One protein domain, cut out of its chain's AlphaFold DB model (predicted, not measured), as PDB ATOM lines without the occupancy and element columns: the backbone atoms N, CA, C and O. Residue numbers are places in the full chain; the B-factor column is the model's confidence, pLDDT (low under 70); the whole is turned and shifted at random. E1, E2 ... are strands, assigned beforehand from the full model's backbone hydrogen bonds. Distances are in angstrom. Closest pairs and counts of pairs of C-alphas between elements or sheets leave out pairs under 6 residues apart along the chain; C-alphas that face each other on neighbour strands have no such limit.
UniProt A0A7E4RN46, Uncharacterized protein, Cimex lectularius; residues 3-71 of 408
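AT A GLANCE: This is residues 3 to 71 of the 408 residues of an uncharacterized protein of Cimex lectularius (UniProt A0A7E4RN46). With little regular structure, the domain is a small twisted sheet of three antiparallel strands, order E3 - E5 - E4, with long loops and two short strands, E1 and E2, set away from it. The printed part has 69 residues, no named helix and strands E1 to E5 in chain order, holding 23 residues: all strand. It is compact, radius of gyration of the C-alphas 11.5 A, spanning 32 by 27 by 19 A.

IN THESE COORDINATES: E1, residues 10 to 12, begins at C-alpha 10 (250.199, 168.734, 135.595). E2 is residues 16 to 18. From first to last C-alpha, E3, residues 31 to 35, measures 13.3 A; E4, residues 44 to 48, 12.5 A; E5, residues 53 to 59, 19.7 A, ending at (245.786, 151.095, 135.780).

HOW THE PARTS SIT: E1 and E2 pair with no named strand and are apart from the sheet. Inner strand E5 is antiparallel to E3, 152 degrees, with N 56 and O 34 within hydrogen-bond range, 2.8 A. E4 and E5 form a hairpin, 151 degrees, with N 55 and O 46 at 2.8 A.

THE WHOLE: The printed part has no cut. The link E2 to E3 is long. Residues 61 to 64 have pLDDT under 70.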
ATOM      1  N   SER A   3     252.659 169.267 139.890       88.88
ATOM      2  CA  SER A   3     251.767 168.404 140.664       88.88
ATOM      3  C   SER A   3     250.406 168.377 139.973       88.88
ATOM      4  O   SER A   3     250.210 169.056 138.962       88.88
ATOM      5  N   LEU A   4     249.455 167.609 140.491       89.38
ATOM      6  CA  LEU A   4     248.139 167.469 139.876       89.38
ATOM      7  C   LEU A   4     247.168 168.560 140.332       89.38
ATOM      8  O   LEU A   4     247.073 168.864 141.520       89.38
ATOM      9  N   ASN A   5     246.370 169.074 139.401       89.00
ATOM     10  CA  ASN A   5     245.146 169.803 139.729       89.00
ATOM     11  C   ASN A   5     243.950 168.835 139.905       89.00
ATOM     12  O   ASN A   5     244.066 167.603 139.844       89.00
ATOM     13  N   ARG A   6     242.753 169.382 140.123       84.62
ATOM     14  CA  ARG A   6     241.495 168.641 140.284       84.62
ATOM     15  C   ARG A   6     241.112 167.829 139.048       84.62
ATOM     16  O   ARG A   6     240.459 166.796 139.193       84.62
ATOM     17  N   GLU A   7     241.521 168.282 137.872       87.50
ATOM     18  CA  GLU A   7     241.292 167.637 136.576       87.50
ATOM     19  C   GLU A   7     242.392 166.611 136.236       87.50
ATOM     20  O   GLU A   7     242.320 165.946 135.207       87.50
ATOM     21  N   ASN A   8     243.343 166.397 137.156       85.25
ATOM     22  CA  ASN A   8     244.517 165.532 137.015       85.25
ATOM     23  C   ASN A   8     245.499 166.001 135.928       85.25
ATOM     24  O   ASN A   8     246.209 165.194 135.331       85.25
ATOM     25  N   GLU A   9     245.558 167.307 135.689       88.12
ATOM     26  CA  GLU A   9     246.546 167.930 134.817       88.12
ATOM     27  C   GLU A   9     247.770 168.376 135.621       88.12
ATOM     28  O   GLU A   9     247.661 168.808 136.771       88.12
ATOM     29  N   CYS A  10     248.944 168.298 134.996       88.31
ATOM     30  CA  CYS A  10     250.199 168.734 135.595       88.31
ATOM     31  C   CYS A  10     250.292 170.269 135.619       88.31
ATOM     32  O   CYS A  10     250.488 170.901 134.581       88.31
ATOM     33  N   VAL A  11     250.231 170.864 136.808       90.38
ATOM     34  CA  VAL A  11     250.362 172.310 137.044       90.38
ATOM     35  C   VAL A  11     251.626 172.626 137.840       90.38
ATOM     36  O   VAL A  11     252.055 171.787 138.631       90.38
ATOM     37  N   PRO A  12     252.265 173.797 137.648       87.31
ATOM     38  CA  PRO A  12     253.439 174.181 138.425       87.31
ATOM     39  C   PRO A  12     253.199 174.083 139.937       87.31
ATOM     40  O   PRO A  12     252.182 174.555 140.433       87.31
ATOM     41  N   SER A  13     254.142 173.483 140.663       85.69
ATOM     42  CA  SER A  13     254.030 173.222 142.102       85.69
ATOM     43  C   SER A  13     255.381 173.335 142.810       85.69
ATOM     44  O   SER A  13     256.438 173.142 142.193       85.69
ATOM     45  N   GLY A  14     255.329 173.662 144.105       83.56
ATOM     46  CA  GLY A  14     256.476 173.704 145.015       83.56
ATOM     47  C   GLY A  14     256.907 172.335 145.553       83.56
ATOM     48  O   GLY A  14     258.016 172.233 146.072       83.56
ATOM     49  N   HIS A  15     256.074 171.302 145.384       88.44
ATOM     50  CA  HIS A  15     256.302 169.942 145.882       88.44
ATOM     51  C   HIS A  15     257.333 169.179 145.044       88.44
ATOM     52  O   HIS A  15     257.382 169.303 143.812       88.44
ATOM     53  N   ARG A  16     258.179 168.391 145.713       87.50
ATOM     54  CA  ARG A  16     259.293 167.654 145.105       87.50
ATOM     55  C   ARG A  16     259.566 166.354 145.855       87.50
ATOM     56  O   ARG A  16     259.863 166.372 147.041       87.50
ATOM     57  N   TRP A  17     259.583 165.245 145.122       88.19
ATOM     58  CA  TRP A  17     259.743 163.901 145.677       88.19
ATOM     59  C   TRP A  17     261.214 163.433 145.710       88.19
ATOM     60  O   TRP A  17     261.944 163.625 144.735       88.19
ATOM     61  N   TYR A  18     261.636 162.786 146.807       87.50
ATOM     62  CA  TYR A  18     263.003 162.301 147.080       87.50
ATOM     63  C   TYR A  18     263.059 160.885 147.680       87.50
ATOM     64  O   TYR A  18     262.052 160.354 148.136       87.50
ATOM     65  N   TYR A  19     264.265 160.295 147.704       81.62
ATOM     66  CA  TYR A  19     264.593 158.961 148.250       81.62
ATOM     67  C   TYR A  19     263.992 157.754 147.513       81.62
ATOM     68  O   TYR A  19     263.895 156.662 148.068       81.62
ATOM     69  N   MET A  20     263.677 157.899 146.220       77.12
ATOM     70  CA  MET A  20     263.345 156.777 145.334       77.12
ATOM     71  C   MET A  20     263.854 157.006 143.906       77.12
ATOM     72  O   MET A  20     264.179 158.124 143.512       77.12
ATOM     73  N   ASN A  21     263.900 155.936 143.109       78.75
ATOM     74  CA  ASN A  21     264.073 156.050 141.663       78.75
ATOM     75  C   ASN A  21     262.724 156.396 141.031       78.75
ATOM     76  O   ASN A  21     261.821 155.559 141.014       78.75
ATOM     77  N   PHE A  22     262.599 157.615 140.511       79.62
ATOM     78  CA  PHE A  22     261.364 158.104 139.906       79.62
ATOM     79  C   PHE A  22     261.371 157.949 138.384       79.62
ATOM     80  O   PHE A  22     262.356 158.255 137.710       79.62
ATOM     81  N   THR A  23     260.227 157.543 137.845       82.81
ATOM     82  CA  THR A  23     259.861 157.724 136.439       82.81
ATOM     83  C   THR A  23     258.685 158.687 136.390       82.81
ATOM     84  O   THR A  23     257.686 158.464 137.067       82.81
ATOM     85  N   TYR A  24     258.810 159.762 135.617       84.44
ATOM     86  CA  TYR A  24     257.789 160.805 135.536       84.44
ATOM     87  C   TYR A  24     256.868 160.578 134.338       84.44
ATOM     88  O   TYR A  24     257.333 160.197 133.263       84.44
ATOM     89  N   GLY A  25     255.583 160.878 134.512       82.56
ATOM     90  CA  GLY A  25     254.575 160.793 133.462       82.56
ATOM     91  C   GLY A  25     253.213 160.396 134.019       82.56
ATOM     92  O   GLY A  25     253.118 159.778 135.078       82.56
ATOM     93  N   ILE A  26     252.159 160.761 133.292       82.88
ATOM     94  CA  ILE A  26     250.831 160.186 133.511       82.88
ATOM     95  C   ILE A  26     250.838 158.806 132.835       82.88
ATOM     96  O   ILE A  26     251.311 158.723 131.698       82.88
ATOM     97  N   PRO A  27     250.367 157.741 133.506       84.44
ATOM     98  CA  PRO A  27     250.371 156.395 132.938       84.44
ATOM     99  C   PRO A  27     249.525 156.328 131.658       84.44
ATOM    100  O   PRO A  27     248.430 156.896 131.602       84.44
ATOM    101  N   ASP A  28     250.022 155.628 130.634       85.94
ATOM    102  CA  ASP A  28     249.362 155.504 129.321       85.94
ATOM    103  C   ASP A  28     248.374 154.327 129.330       85.94
ATOM    104  O   ASP A  28     248.535 153.316 128.646       85.94
ATOM    105  N   CYS A  29     247.373 154.422 130.203       87.38
ATOM    106  CA  CYS A  29     246.406 153.362 130.461       87.38
ATOM    107  C   CYS A  29     245.034 153.946 130.824       87.38
ATOM    108  O   CYS A  29     244.896 155.117 131.183       87.38
ATOM    109  N   ASN A  30     243.999 153.104 130.806       88.69
ATOM    110  CA  ASN A  30     242.757 153.446 131.487       88.69
ATOM    111  C   ASN A  30     242.960 153.274 133.001       88.69
ATOM    112  O   ASN A  30     243.230 152.166 133.469       88.69
ATOM    113  N   PHE A  31     242.855 154.369 133.756       90.19
ATOM    114  CA  PHE A  31     243.119 154.378 135.192       90.19
ATOM    115  C   PHE A  31     241.921 154.839 136.017       90.19
ATOM    116  O   PHE A  31     241.046 155.581 135.570       90.19
ATOM    117  N   THR A  32     241.934 154.442 137.285       91.25
ATOM    118  CA  THR A  32     241.085 155.017 138.332       91.25
ATOM    119  C   THR A  32     241.934 155.830 139.303       91.25
ATOM    120  O   THR A  32     243.103 155.511 139.522       91.25
ATOM    121  N   VAL A  33     241.355 156.886 139.876       90.94
ATOM    122  CA  VAL A  33     242.035 157.770 140.834       90.94
ATOM    123  C   VAL A  33     241.444 157.565 142.222       90.94
ATOM    124  O   VAL A  33     240.225 157.542 142.395       90.94
ATOM    125  N   SER A  34     242.312 157.428 143.218       91.56
ATOM    126  CA  SER A  34     241.939 157.313 144.630       91.56
ATOM    127  C   SER A  34     242.961 158.027 145.513       91.56
ATOM    128  O   SER A  34     244.024 158.419 145.037       91.56
ATOM    129  N   TYR A  35     242.649 158.232 146.792       93.19
ATOM    130  CA  TYR A  35     243.637 158.735 147.747       93.19
ATOM    131  C   TYR A  35     244.754 157.711 147.929       93.19
ATOM    132  O   TYR A  35     244.472 156.517 148.042       93.19
ATOM    133  N   ALA A  36     246.003 158.172 147.955       91.81
ATOM    134  CA  ALA A  36     247.140 157.298 148.185       91.81
ATOM    135  C   ALA A  36     247.018 156.646 149.569       91.81
ATOM    136  O   ALA A  36     246.753 157.310 150.569       91.81
ATOM    137  N   GLN A  37     247.188 155.327 149.609       90.94
ATOM    138  CA  GLN A  37     247.176 154.548 150.844       90.94
ATOM    139  C   GLN A  37     248.500 153.814 150.967       90.94
ATOM    140  O   GLN A  37     248.874 153.073 150.055       90.94
ATOM    141  N   GLU A  38     249.183 153.993 152.096       91.25
ATOM    142  CA  GLU A  38     250.429 153.290 152.384       91.25
ATOM    143  C   GLU A  38     250.240 151.771 152.252       91.25
ATOM    144  O   GLU A  38     249.268 151.183 152.736       91.25
ATOM    145  N   GLY A  39     251.158 151.119 151.541       90.12
ATOM    146  CA  GLY A  39     251.095 149.688 151.273       90.12
ATOM    147  C   GLY A  39     250.064 149.267 150.218       90.12
ATOM    148  O   GLY A  39     250.014 148.079 149.876       90.12
ATOM    149  N   GLY A  40     249.268 150.203 149.691       90.06
ATOM    150  CA  GLY A  40     248.406 150.009 148.530       90.06
ATOM    151  C   GLY A  40     249.206 149.759 147.249       90.06
ATOM    152  O   GLY A  40     250.425 149.915 147.225       90.06
ATOM    153  N   TRP A  41     248.522 149.348 146.181       90.75
ATOM    154  CA  TRP A  41     249.130 149.183 144.857       90.75
ATOM    155  C   TRP A  41     248.728 150.342 143.957       90.75
ATOM    156  O   TRP A  41     247.537 150.621 143.823       90.75
ATOM    157  N   ALA A  42     249.713 150.969 143.326       92.25
ATOM    158  CA  ALA A  42     249.520 152.089 142.418       92.25
ATOM    159  C   ALA A  42     250.394 151.927 141.169       92.25
ATOM    160  O   ALA A  42     251.455 151.308 141.220       92.25
ATOM    161  N   SER A  43     249.936 152.489 140.057       91.00
ATOM    162  CA  SER A  43     250.719 152.695 138.833       91.00
ATOM    163  C   SER A  43     251.448 154.039 138.871       91.00
ATOM    164  O   SER A  43     252.574 154.148 138.407       91.00
ATOM    165  N   CYS A  44     250.834 155.058 139.475       90.44
ATOM    166  CA  CYS A  44     251.435 156.376 139.674       90.44
ATOM    167  C   CYS A  44     250.923 156.985 140.986       90.44
ATOM    168  O   CYS A  44     249.789 156.720 141.391       90.44
ATOM    169  N   ILE A  45     251.757 157.775 141.658       91.94
ATOM    170  CA  ILE A  45     251.372 158.594 142.810       91.94
ATOM    171  C   ILE A  45     251.842 160.019 142.566       91.94
ATOM    172  O   ILE A  45     252.939 160.219 142.046       91.94
ATOM    173  N   ASP A  46     251.027 160.995 142.945       92.06
ATOM    174  CA  ASP A  46     251.439 162.394 142.939       92.06
ATOM    175  C   ASP A  46     250.601 163.200 143.937       92.06
ATOM    176  O   ASP A  46     249.534 162.776 144.394       92.06
ATOM    177  N   TYR A  47     251.100 164.374 144.288       93.00
ATOM    178  CA  TYR A  47     250.421 165.333 145.135       93.00
ATOM    179  C   TYR A  47     249.389 166.119 144.316       93.00
ATOM    180  O   TYR A  47     249.606 166.435 143.146       93.00
ATOM    181  N   SER A  48     248.244 166.422 144.926       92.50
ATOM    182  CA  SER A  48     247.163 167.184 144.301       92.50
ATOM    183  C   SER A  48     246.989 168.524 145.002       92.50
ATOM    184  O   SER A  48     246.505 168.557 146.132       92.50
ATOM    185  N   THR A  49     247.327 169.619 144.318       89.12
ATOM    186  CA  THR A  49     247.352 170.978 144.895       89.12
ATOM    187  C   THR A  49     245.973 171.468 145.319       89.12
ATOM    188  O   THR A  49     245.853 172.203 146.289       89.12
ATOM    189  N   ASP A  50     244.919 171.048 144.615       87.50
ATOM    190  CA  ASP A  50     243.548 171.503 144.890       87.50
ATOM    191  C   ASP A  50     242.883 170.769 146.056       87.50
ATOM    192  O   ASP A  50     241.934 171.274 146.654       87.50
ATOM    193  N   THR A  51     243.316 169.538 146.330       88.44
ATOM    194  CA  THR A  51     242.734 168.703 147.392       88.44
ATOM    195  C   THR A  51     243.647 168.559 148.596       88.44
ATOM    196  O   THR A  51     243.227 167.909 149.549       88.44
ATOM    197  N   ASP A  52     244.857 169.124 148.532       89.31
ATOM    198  CA  ASP A  52     245.879 169.061 149.579       89.31
ATOM    199  C   ASP A  52     246.100 167.620 150.070       89.31
ATOM    200  O   ASP A  52     245.923 167.261 151.232       89.31
ATOM    201  N   SER A  53     246.317 166.717 149.108       91.25
ATOM    202  CA  SER A  53     246.348 165.280 149.381       91.25
ATOM    203  C   SER A  53     247.110 164.508 148.315       91.25
ATOM    204  O   SER A  53     246.988 164.803 147.123       91.25
ATOM    205  N   TYR A  54     247.756 163.418 148.711       93.25
ATOM    206  CA  TYR A  54     248.362 162.474 147.778       93.25
ATOM    207  C   TYR A  54     247.298 161.624 147.076       93.25
ATOM    208  O   TYR A  54     246.445 160.996 147.712       93.25
ATOM    209  N   LYS A  55     247.357 161.588 145.748       92.81
ATOM    210  CA  LYS A  55     246.514 160.747 144.897       92.81
ATOM    211  C   LYS A  55     247.337 159.598 144.334       92.81
ATOM    212  O   LYS A  55     248.520 159.748 144.047       92.81
ATOM    213  N   MET A  56     246.681 158.462 144.135       92.19
ATOM    214  CA  MET A  56     247.229 157.328 143.408       92.19
ATOM    215  C   MET A  56     246.347 156.950 142.224       92.19
ATOM    216  O   MET A  56     245.114 156.991 142.295       92.19
ATOM    217  N   PHE A  57     247.009 156.562 141.145       92.00
ATOM    218  CA  PHE A  57     246.433 156.133 139.883       92.00
ATOM    219  C   PHE A  57     246.618 154.632 139.798       92.00
ATOM    220  O   PHE A  57     247.710 154.124 140.056       92.00
ATOM    221  N   ILE A  58     245.559 153.922 139.441       91.06
ATOM    222  CA  ILE A  58     245.576 152.468 139.326       91.06
ATOM    223  C   ILE A  58     245.147 152.126 137.908       91.06
ATOM    224  O   ILE A  58     243.971 152.302 137.575       91.06
ATOM    225  N   CYS A  59     246.092 151.657 137.091       89.81
ATOM    226  CA  CYS A  59     245.786 151.095 135.780       89.81
ATOM    227  C   CYS A  59     245.009 149.785 135.923       89.81
ATOM    228  O   CYS A  59     245.223 149.003 136.858       89.81
ATOM    229  N   ASP A  60     244.149 149.509 134.949       84.12
ATOM    230  CA  ASP A  60     243.544 148.190 134.809       84.12
ATOM    231  C   ASP A  60     244.634 147.103 134.636       84.12
ATOM    232  O   ASP A  60     245.709 147.341 134.086       84.12
ATOM    233  N   LYS A  61     244.364 145.893 135.156       66.81
ATOM    234  CA  LYS A  61     245.335 144.819 135.498       66.81
ATOM    235  C   LYS A  61     246.335 144.358 134.415       66.81
ATOM    236  O   LYS A  61     247.168 143.510 134.730       66.81
ATOM    237  N   ASN A  62     246.256 144.848 133.182       67.69
ATOM    238  CA  ASN A  62     247.061 144.375 132.056       67.69
ATOM    239  C   ASN A  62     248.052 145.404 131.489       67.69
ATOM    240  O   ASN A  62     248.859 145.004 130.652       67.69
ATOM    241  N   ASP A  63     248.023 146.667 131.931       65.88
ATOM    242  CA  ASP A  63     248.663 147.743 131.159       65.88
ATOM    243  C   ASP A  63     249.985 148.278 131.747       65.88
ATOM    244  O   ASP A  63     250.844 148.678 130.969       65.88
ATOM    245  N   GLU A  64     250.241 148.206 133.064       69.81
ATOM    246  CA  GLU A  64     251.480 148.758 133.654       69.81
ATOM    247  C   GLU A  64     251.987 148.031 134.918       69.81
ATOM    248  O   GLU A  64     251.205 147.391 135.632       69.81
ATOM    249  N   PRO A  65     253.300 148.119 135.233       74.31
ATOM    250  CA  PRO A  65     253.842 147.605 136.486       74.31
ATOM    251  C   PRO A  65     253.274 148.381 137.681       74.31
ATOM    252  O   PRO A  65     253.483 149.580 137.827       74.31
ATOM    253  N   LEU A  66     252.585 147.669 138.572       84.38
ATOM    254  CA  LEU A  66     252.154 148.214 139.856       84.38
ATOM    255  C   LEU A  66     253.327 148.217 140.841       84.38
ATOM    256  O   LEU A  66     254.061 147.229 140.947       84.38
ATOM    257  N   PHE A  67     253.450 149.282 141.625       89.00
ATOM    258  CA  PHE A  67     254.339 149.340 142.778       89.00
ATOM    259  C   PHE A  67     253.544 149.474 144.074       89.00
ATOM    260  O   PHE A  67     252.382 149.890 144.091       89.00
ATOM    261  N   ARG A  68     254.177 149.077 145.179       91.69
ATOM    262  CA  ARG A  68     253.612 149.250 146.512       91.69
ATOM    263  C   ARG A  68     253.879 150.678 146.973       91.69
ATOM    264  O   ARG A  68     255.039 151.073 147.041       91.69
ATOM    265  N   VAL A  69     252.822 151.413 147.302       92.25
ATOM    266  CA  VAL A  69     252.910 152.791 147.794       92.25
ATOM    267  C   VAL A  69     253.755 152.804 149.078       92.25
ATOM    268  O   VAL A  69     253.388 152.115 150.038       92.25
ATOM    269  N   PRO A  70     254.898 153.511 149.093       92.38
ATOM    270  CA  PRO A  70     255.756 153.623 150.272       92.38
ATOM    271  C   PRO A  70     255.115 154.542 151.329       92.38
ATOM    272  O   PRO A  70     254.177 155.273 151.002       92.38
ATOM    273  N   PRO A  71     255.637 154.567 152.568       92.69
ATOM    274  CA  PRO A  71     255.381 155.681 153.475       92.69
ATOM    275  C   PRO A  71     255.788 156.992 152.794       92.69
ATOM    276  O   PRO A  71     256.857 157.060 152.179       92.69
TER     277      PRO A  71